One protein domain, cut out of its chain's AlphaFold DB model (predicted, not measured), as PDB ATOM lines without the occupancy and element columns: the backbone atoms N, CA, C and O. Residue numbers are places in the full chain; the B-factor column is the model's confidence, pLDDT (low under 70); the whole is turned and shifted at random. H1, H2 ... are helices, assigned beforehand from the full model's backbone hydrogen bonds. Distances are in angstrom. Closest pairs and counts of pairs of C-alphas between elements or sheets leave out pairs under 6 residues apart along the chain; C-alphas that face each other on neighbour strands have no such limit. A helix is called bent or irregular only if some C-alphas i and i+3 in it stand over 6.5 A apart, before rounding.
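What this domain is: This is residues 4 to 72 of the 95 residues of an uncharacterized protein of Candidatus Bathyarchaeota archaeon (UniProt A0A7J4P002). Two long helices, H1 and then H2, make an L: the last turns of H1 meet the early part of H2 at a corner, and two long arms stick out from it, residues 4 to 20 of H1 and residues 46 to 72, of which 46 to 69 belong to H2. The printed part has 69 residues, with no named strand, and is all helix. It is extended and flat, with a radius of gyration of the C-alphas of 19.8 A and spans of 62 by 39 by 12 A.

How they stand to each other: H1, residues 4 to 29, has a kink of 33 degrees near residue 23 and is irregular, with C-alphas 25 and 28 8.4 A apart. A tight link of 2 residues follows. H2, residues 32 to 69, has a kink of 50 degrees near residue 39 and is irregular, with C-alphas 33 and 36 7.5 A apart. H1 touches H2 with residues 21 to 28 alone, and H2 touches H1 with residues 34 to 45 alone; the closest C-alphas, of Ser 25 and Thr 41, are 5.1 A apart. Their rough lines are only just about perpendicular, at 72 degrees. Of the O i to N i+4 pairs, 20 of 22 in H1 and 24 of 34 in H2 are within hydrogen-bond range.

Where its parts are: H1 runs 37.1 A from C-alpha 4 at (82.624, 122.430, 81.814). H2 runs 56.5 A and ends with C-alpha 69 at (100.557, 154.288, 46.221).

The domain as a whole: The two C-alphas farthest apart, of Ala 32 and Pro 72, are 63.7 A apart. The printed part has no cut, and no printed residue is under 70 in pLDDT.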
ATOM      1  N   LYS A   4      82.199 122.205  80.425       88.94
ATOM      2  CA  LYS A   4      82.624 122.430  81.814       88.94
ATOM      3  C   LYS A   4      84.120 122.181  82.018       88.94
ATOM      4  O   LYS A   4      84.785 122.981  82.662       88.94
ATOM      5  N   SER A   5      84.656 121.088  81.467       93.38
ATOM      6  CA  SER A   5      86.090 120.781  81.570       93.38
ATOM      7  C   SER A   5      86.939 121.823  80.847       93.38
ATOM      8  O   SER A   5      87.933 122.270  81.408       93.38
ATOM      9  N   LEU A   6      86.492 122.283  79.673       93.75
ATOM     10  CA  LEU A   6      87.174 123.319  78.901       93.75
ATOM     11  C   LEU A   6      87.169 124.667  79.644       93.75
ATOM     12  O   LEU A   6      88.199 125.337  79.731       93.75
ATOM     13  N   GLY A   7      86.043 125.022  80.269       94.38
ATOM     14  CA  GLY A   7      85.948 126.204  81.128       94.38
ATOM     15  C   GLY A   7      86.919 126.159  82.311       94.38
ATOM     16  O   GLY A   7      87.662 127.116  82.536       94.38
ATOM     17  N   TYR A   8      86.985 125.034  83.033       95.69
ATOM     18  CA  TYR A   8      87.929 124.878  84.147       95.69
ATOM     19  C   TYR A   8      89.389 124.916  83.692       95.69
ATOM     20  O   TYR A   8      90.213 125.537  84.362       95.69
ATOM     21  N   THR A   9      89.717 124.301  82.550       95.12
ATOM     22  CA  THR A   9      91.088 124.342  82.029       95.12
ATOM     23  C   THR A   9      91.515 125.760  81.691       95.12
ATOM     24  O   THR A   9      92.607 126.157  82.084       95.12
ATOM     25  N   ILE A  10      90.653 126.549  81.039       95.44
ATOM     26  CA  ILE A  10      90.982 127.939  80.706       95.44
ATOM     27  C   ILE A  10      91.154 128.755  81.989       95.44
ATOM     28  O   ILE A  10      92.154 129.449  82.116       95.44
ATOM     29  N   MET A  11      90.258 128.613  82.975       96.00
ATOM     30  CA  MET A  11      90.403 129.312  84.260       96.00
ATOM     31  C   MET A  11      91.739 129.016  84.946       96.00
ATOM     32  O   MET A  11      92.428 129.945  85.365       96.00
ATOM     33  N   ILE A  12      92.112 127.739  85.064       97.19
ATOM     34  CA  ILE A  12      93.355 127.343  85.737       97.19
ATOM     35  C   ILE A  12      94.561 127.867  84.959       97.19
ATOM     36  O   ILE A  12      95.461 128.451  85.555       97.19
ATOM     37  N   VAL A  13      94.568 127.707  83.634       97.50
ATOM     38  CA  VAL A  13      95.658 128.186  82.777       97.50
ATOM     39  C   VAL A  13      95.819 129.699  82.909       97.50
ATOM     40  O   VAL A  13      96.930 130.174  83.137       97.50
ATOM     41  N   THR A  14      94.729 130.463  82.847       96.75
ATOM     42  CA  THR A  14      94.775 131.919  83.013       96.75
ATOM     43  C   THR A  14      95.254 132.314  84.407       96.75
ATOM     44  O   THR A  14      96.100 133.199  84.518       96.75
ATOM     45  N   ALA A  15      94.783 131.653  85.466       97.25
ATOM     46  CA  ALA A  15      95.235 131.931  86.827       97.25
ATOM     47  C   ALA A  15      96.739 131.656  86.999       97.25
ATOM     48  O   ALA A  15      97.453 132.465  87.590       97.25
ATOM     49  N   VAL A  16      97.242 130.558  86.428       97.06
ATOM     50  CA  VAL A  16      98.673 130.221  86.442       97.06
ATOM     51  C   VAL A  16      99.490 131.256  85.670       97.06
ATOM     52  O   VAL A  16     100.506 131.721  86.183       97.06
ATOM     53  N   ILE A  17      99.042 131.662  84.478       96.12
ATOM     54  CA  ILE A  17      99.711 132.705  83.685       96.12
ATOM     55  C   ILE A  17      99.725 134.034  84.445       96.12
ATOM     56  O   ILE A  17     100.755 134.699  84.485       96.12
ATOM     57  N   MET A  18      98.618 134.404  85.089       94.69
ATOM     58  CA  MET A  18      98.509 135.627  85.885       94.69
ATOM     59  C   MET A  18      99.515 135.633  87.042       94.69
ATOM     60  O   MET A  18     100.242 136.611  87.223       94.69
ATOM     61  N   ILE A  19      99.602 134.531  87.792       94.25
ATOM     62  CA  ILE A  19     100.564 134.392  88.894       94.25
ATOM     63  C   ILE A  19     101.996 134.401  88.353       94.25
ATOM     64  O   ILE A  19     102.845 135.117  88.879       94.25
ATOM     65  N   GLY A  20     102.267 133.651  87.284       92.50
ATOM     66  CA  GLY A  20     103.587 133.592  86.657       92.50
ATOM     67  C   GLY A  20     104.057 134.957  86.156       92.50
ATOM     68  O   GLY A  20     105.195 135.344  86.416       92.50
ATOM     69  N   TYR A  21     103.173 135.720  85.508       91.81
ATOM     70  CA  TYR A  21     103.476 137.072  85.048       91.81
ATOM     71  C   TYR A  21     103.722 138.022  86.222       91.81
ATOM     72  O   TYR A  21     104.699 138.765  86.201       91.81
ATOM     73  N   PHE A  22     102.906 137.959  87.279       91.25
ATOM     74  CA  PHE A  22     103.121 138.761  88.484       91.25
ATOM     75  C   PHE A  22     104.485 138.467  89.125       91.25
ATOM     76  O   PHE A  22     105.244 139.389  89.419       91.25
ATOM     77  N   VAL A  23     104.836 137.188  89.276       90.31
ATOM     78  CA  VAL A  23     106.140 136.779  89.816       90.31
ATOM     79  C   VAL A  23     107.277 137.253  88.916       90.31
ATOM     80  O   VAL A  23     108.250 137.804  89.420       90.31
ATOM     81  N   TRP A  24     107.158 137.109  87.595       88.62
ATOM     82  CA  TRP A  24     108.177 137.582  86.655       88.62
ATOM     83  C   TRP A  24     108.375 139.104  86.723       88.62
ATOM     84  O   TRP A  24     109.509 139.593  86.736       88.62
ATOM     85  N   SER A  25     107.272 139.836  86.849       88.81
ATOM     86  CA  SER A  25     107.210 141.295  86.889       88.81
ATOM     87  C   SER A  25     107.690 141.903  88.217       88.81
ATOM     88  O   SER A  25     108.166 143.035  88.229       88.81
ATOM     89  N   PHE A  26     107.590 141.170  89.329       87.62
ATOM     90  CA  PHE A  26     107.956 141.648  90.672       87.62
ATOM     91  C   PHE A  26     109.054 140.810  91.348       87.62
ATOM     92  O   PHE A  26     109.304 140.968  92.543       87.62
ATOM     93  N   ALA A  27     109.753 139.957  90.595       87.12
ATOM     94  CA  ALA A  27     110.789 139.055  91.104       87.12
ATOM     95  C   ALA A  27     111.839 139.703  92.031       87.12
ATOM     96  O   ALA A  27     112.134 139.097  93.065       87.12
ATOM     97  N   PRO A  28     112.359 140.923  91.770       84.06
ATOM     98  CA  PRO A  28     113.327 141.565  92.663       84.06
ATOM     99  C   PRO A  28     112.785 141.831  94.076       84.06
ATOM    100  O   PRO A  28     113.557 141.888  95.029       84.06
ATOM    101  N   TYR A  29     111.465 141.973  94.223       85.56
ATOM    102  CA  TYR A  29     110.798 142.290  95.489       85.56
ATOM    103  C   TYR A  29     110.319 141.046  96.255       85.56
ATOM    104  O   TYR A  29     109.954 141.150  97.422       85.56
ATOM    105  N   LEU A  30     110.328 139.866  95.623       85.50
ATOM    106  CA  LEU A  30     109.798 138.613  96.184       85.50
ATOM    107  C   LEU A  30     110.852 137.789  96.956       85.50
ATOM    108  O   LEU A  30     110.543 136.715  97.472       85.50
ATOM    109  N   GLY A  31     112.087 138.291  97.067       82.94
ATOM    110  CA  GLY A  31     113.170 137.694  97.856       82.94
ATOM    111  C   GLY A  31     114.185 136.876  97.046       82.94
ATOM    112  O   GLY A  31     114.094 136.738  95.828       82.94
ATOM    113  N   ALA A  32     115.183 136.314  97.741       80.62
ATOM    114  CA  ALA A  32     116.360 135.685  97.126       80.62
ATOM    115  C   ALA A  32     116.044 134.495  96.195       80.62
ATOM    116  O   ALA A  32     116.795 134.241  95.255       80.62
ATOM    117  N   MET A  33     114.916 133.803  96.402       82.81
ATOM    118  CA  MET A  33     114.463 132.699  95.543       82.81
ATOM    119  C   MET A  33     114.214 133.141  94.089       82.81
ATOM    120  O   MET A  33     114.403 132.349  93.169       82.81
ATOM    121  N   PHE A  34     113.835 134.405  93.872       80.81
ATOM    122  CA  PHE A  34     113.530 134.962  92.550       80.81
ATOM    123  C   PHE A  34     114.603 135.936  92.043       80.81
ATOM    124  O   PHE A  34     114.452 136.517  90.971       80.81
ATOM    125  N   ALA A  35     115.725 136.081  92.758       79.31
ATOM    126  CA  ALA A  35     116.803 137.002  92.388       79.31
ATOM    127  C   ALA A  35     117.422 136.686  91.013       79.31
ATOM    128  O   ALA A  35     117.840 137.595  90.301       79.31
ATOM    129  N   TRP A  36     117.419 135.415  90.597       83.62
ATOM    130  CA  TRP A  36     117.876 134.998  89.266       83.62
ATOM    131  C   TRP A  36     116.998 135.536  88.123       83.62
ATOM    132  O   TRP A  36     117.452 135.626  86.985       83.62
ATOM    133  N   LEU A  37     115.755 135.921  88.427       83.31
ATOM    134  CA  LEU A  37     114.799 136.484  87.481       83.31
ATOM    135  C   LEU A  37     114.907 138.012  87.360       83.31
ATOM    136  O   LEU A  37     114.409 138.575  86.388       83.31
ATOM    137  N   ALA A  38     115.593 138.671  88.300       81.75
ATOM    138  CA  ALA A  38     115.751 140.124  88.344       81.75
ATOM    139  C   ALA A  38     116.243 140.767  87.028       81.75
ATOM    140  O   ALA A  38     115.633 141.754  86.613       81.75
ATOM    141  N   PRO A  39     117.262 140.238  86.311       84.69
ATOM    142  CA  PRO A  39     117.682 140.831  85.036       84.69
ATOM    143  C   PRO A  39     116.629 140.693  83.923       84.69
ATOM    144  O   PRO A  39     116.650 141.445  82.949       84.69
ATOM    145  N   TYR A  40     115.692 139.752  84.052       85.81
ATOM    146  CA  TYR A  40     114.640 139.507  83.065       85.81
ATOM    147  C   TYR A  40     113.341 140.250  83.386       85.81
ATOM    148  O   TYR A  40     112.484 140.361  82.511       85.81
ATOM    149  N   THR A  41     113.175 140.771  84.600       87.69
ATOM    150  CA  THR A  41     111.953 141.465  85.025       87.69
ATOM    151  C   THR A  41     111.652 142.702  84.183       87.69
ATOM    152  O   THR A  41     110.499 142.949  83.842       87.69
ATOM    153  N   GLU A  42     112.669 143.450  83.756       86.81
ATOM    154  CA  GLU A  42     112.452 144.621  82.896       86.81
ATOM    155  C   GLU A  42     111.808 144.256  81.549       86.81
ATOM    156  O   GLU A  42     111.033 145.035  80.988       86.81
ATOM    157  N   TRP A  43     112.094 143.057  81.032       89.88
ATOM    158  CA  TRP A  43     111.527 142.572  79.774       89.88
ATOM    159  C   TRP A  43     110.027 142.295  79.868       89.88
ATOM    160  O   TRP A  43     109.339 142.438  78.857       89.88
ATOM    161  N   ALA A  44     109.507 142.002  81.068       89.50
ATOM    162  CA  ALA A  44     108.077 141.806  81.300       89.50
ATOM    163  C   ALA A  44     107.249 143.054  80.942       89.50
ATOM    164  O   ALA A  44     106.098 142.921  80.529       89.50
ATOM    165  N   TYR A  45     107.844 144.248  81.049       89.88
ATOM    166  CA  TYR A  45     107.216 145.519  80.683       89.88
ATOM    167  C   TYR A  45     107.659 146.022  79.309       89.88
ATOM    168  O   TYR A  45     106.831 146.473  78.519       89.88
ATOM    169  N   LYS A  46     108.959 145.930  78.994       92.38
ATOM    170  CA  LYS A  46     109.494 146.421  77.714       92.38
ATOM    171  C   LYS A  46     108.827 145.737  76.527       92.38
ATOM    172  O   LYS A  46     108.463 146.417  75.576       92.38
ATOM    173  N   LEU A  47     108.638 144.418  76.587       92.12
ATOM    174  CA  LEU A  47     108.077 143.642  75.485       92.12
ATOM    175  C   LEU A  47     106.628 144.042  75.134       92.12
ATOM    176  O   LEU A  47     106.400 144.385  73.973       92.12
ATOM    177  N   PRO A  48     105.651 144.055  76.067       92.88
ATOM    178  CA  PRO A  48     104.279 144.445  75.735       92.88
ATOM    179  C   PRO A  48     104.171 145.913  75.312       92.88
ATOM    180  O   PRO A  48     103.414 146.222  74.394       92.88
ATOM    181  N   ILE A  49     104.951 146.809  75.925       95.81
ATOM    182  CA  ILE A  49     104.965 148.227  75.546       95.81
ATOM    183  C   ILE A  49     105.519 148.389  74.127       95.81
ATOM    184  O   ILE A  49     104.895 149.056  73.304       95.81
ATOM    185  N   LEU A  50     106.647 147.747  73.808       96.44
ATOM    186  CA  LEU A  50     107.211 147.762  72.457       96.44
ATOM    187  C   LEU A  50     106.228 147.187  71.441       96.44
ATOM    188  O   LEU A  50     106.013 147.810  70.407       96.44
ATOM    189  N   ALA A  51     105.596 146.052  71.739       96.56
ATOM    190  CA  ALA A  51     104.605 145.450  70.853       96.56
ATOM    191  C   ALA A  51     103.434 146.406  70.575       96.56
ATOM    192  O   ALA A  51     103.057 146.587  69.418       96.56
ATOM    193  N   ALA A  52     102.904 147.073  71.606       96.06
ATOM    194  CA  ALA A  52     101.834 148.054  71.451       96.06
ATOM    195  C   ALA A  52     102.270 149.257  70.599       96.06
ATOM    196  O   ALA A  52     101.565 149.644  69.666       96.06
ATOM    197  N   VAL A  53     103.450 149.824  70.870       97.69
ATOM    198  CA  VAL A  53     103.988 150.961  70.108       97.69
ATOM    199  C   VAL A  53     104.222 150.580  68.646       97.69
ATOM    200  O   VAL A  53     103.811 151.310  67.747       97.69
ATOM    201  N   TYR A  54     104.835 149.424  68.389       97.56
ATOM    202  CA  TYR A  54     105.111 148.958  67.031       97.56
ATOM    203  C   TYR A  54     103.835 148.643  66.258       97.56
ATOM    204  O   TYR A  54     103.796 148.901  65.063       97.56
ATOM    205  N   LEU A  55     102.788 148.145  66.918       97.69
ATOM    206  CA  LEU A  55     101.487 147.938  66.285       97.69
ATOM    207  C   LEU A  55     100.905 149.272  65.793       97.69
ATOM    208  O   LEU A  55     100.458 149.362  64.652       97.69
ATOM    209  N   VAL A  56     100.977 150.330  66.605       97.88
ATOM    210  CA  VAL A  56     100.526 151.672  66.195       97.88
ATOM    211  C   VAL A  56     101.389 152.226  65.059       97.88
ATOM    212  O   VAL A  56     100.858 152.703  64.058       97.88
ATOM    213  N   LEU A  57     102.715 152.136  65.173       97.88
ATOM    214  CA  LEU A  57     103.628 152.595  64.121       97.88
ATOM    215  C   LEU A  57     103.432 151.825  62.814       97.88
ATOM    216  O   LEU A  57     103.495 152.416  61.740       97.88
ATOM    217  N   PHE A  58     103.147 150.528  62.897       98.06
ATOM    218  CA  PHE A  58     102.823 149.701  61.744       98.06
ATOM    219  C   PHE A  58     101.573 150.214  61.025       98.06
ATOM    220  O   PHE A  58     101.588 150.333  59.802       98.06
ATOM    221  N   ILE A  59     100.528 150.608  61.765       97.75
ATOM    222  CA  ILE A  59      99.332 151.237  61.181       97.75
ATOM    223  C   ILE A  59      99.694 152.557  60.485       97.75
ATOM    224  O   ILE A  59      99.253 152.797  59.364       97.75
ATOM    225  N   VAL A  60     100.523 153.405  61.101       97.69
ATOM    226  CA  VAL A  60     100.949 154.680  60.491       97.69
ATOM    227  C   VAL A  60     101.734 154.450  59.196       97.69
ATOM    228  O   VAL A  60     101.467 155.110  58.192       97.69
ATOM    229  N   ILE A  61     102.665 153.492  59.196       97.81
ATOM    230  CA  ILE A  61     103.416 153.094  57.997       97.81
ATOM    231  C   ILE A  61     102.462 152.582  56.919       97.81
ATOM    232  O   ILE A  61     102.601 152.964  55.760       97.81
ATOM    233  N   TRP A  62     101.481 151.760  57.292       97.25
ATOM    234  CA  TRP A  62     100.485 151.238  56.363       97.25
ATOM    235  C   TRP A  62      99.670 152.356  55.708       97.25
ATOM    236  O   TRP A  62      99.531 152.382  54.488       97.25
ATOM    237  N   ILE A  63      99.200 153.336  56.484       95.31
ATOM    238  CA  ILE A  63      98.474 154.497  55.947       95.31
ATOM    239  C   ILE A  63      99.378 155.299  55.004       95.31
ATOM    240  O   ILE A  63      98.980 155.604  53.878       95.31
ATOM    241  N   GLY A  64     100.613 155.592  55.421       95.81
ATOM    242  CA  GLY A  64     101.593 156.278  54.579       95.81
ATOM    243  C   GLY A  64     101.859 155.542  53.264       95.81
ATOM    244  O   GLY A  64     101.913 156.173  52.211       95.81
ATOM    245  N   TYR A  65     101.947 154.211  53.311       95.00
ATOM    246  CA  TYR A  65     102.073 153.366  52.128       95.00
ATOM    247  C   TYR A  65     100.862 153.513  51.203       95.00
ATOM    248  O   TYR A  65     101.048 153.805  50.024       95.00
ATOM    249  N   THR A  66      99.634 153.416  51.730       93.12
ATOM    250  CA  THR A  66      98.427 153.577  50.905       93.12
ATOM    251  C   THR A  66      98.387 154.938  50.210       93.12
ATOM    252  O   THR A  66      98.213 154.968  48.997       93.12
ATOM    253  N   MET A  67      98.685 156.039  50.914       91.88
ATOM    254  CA  MET A  67      98.726 157.386  50.324       91.88
ATOM    255  C   MET A  67      99.819 157.549  49.262       91.88
ATOM    256  O   MET A  67      99.608 158.218  48.255       91.88
ATOM    257  N   ALA A  68     100.994 156.947  49.470       90.19
ATOM    258  CA  ALA A  68     102.085 156.996  48.495       90.19
ATOM    259  C   ALA A  68     101.762 156.201  47.221       90.19
ATOM    260  O   ALA A  68     102.249 156.534  46.141       90.19
ATOM    261  N   THR A  69     100.956 155.143  47.346       91.69
ATOM    262  CA  THR A  69     100.557 154.288  46.221       91.69
ATOM    263  C   THR A  69      99.257 154.711  45.545       91.69
ATOM    264  O   THR A  69      98.983 154.235  44.446       91.69
ATOM    265  N   THR A  70      98.461 155.598  46.152       81.75
ATOM    266  CA  THR A  70      97.266 156.153  45.508       81.75
ATOM    267  C   THR A  70      97.675 157.234  44.506       81.75
ATOM    268  O   THR A  70      98.192 158.272  44.930       81.75
ATOM    269  N   PRO A  71      97.463 157.032  43.189       70.12
ATOM    270  CA  PRO A  71      97.638 158.101  42.218       70.12
ATOM    271  C   PRO A  71      96.662 159.242  42.543       70.12
ATOM    272  O   PRO A  71      95.562 158.979  43.039       70.12
ATOM    273  N   PRO A  72      97.052 160.507  42.308       73.56
ATOM    274  CA  PRO A  72      96.181 161.646  42.563       73.56
ATOM    275  C   PRO A  72      94.845 161.449  41.833       73.56
ATOM    276  O   PRO A  72      94.855 160.987  40.686       73.56
TER     277      PRO A  72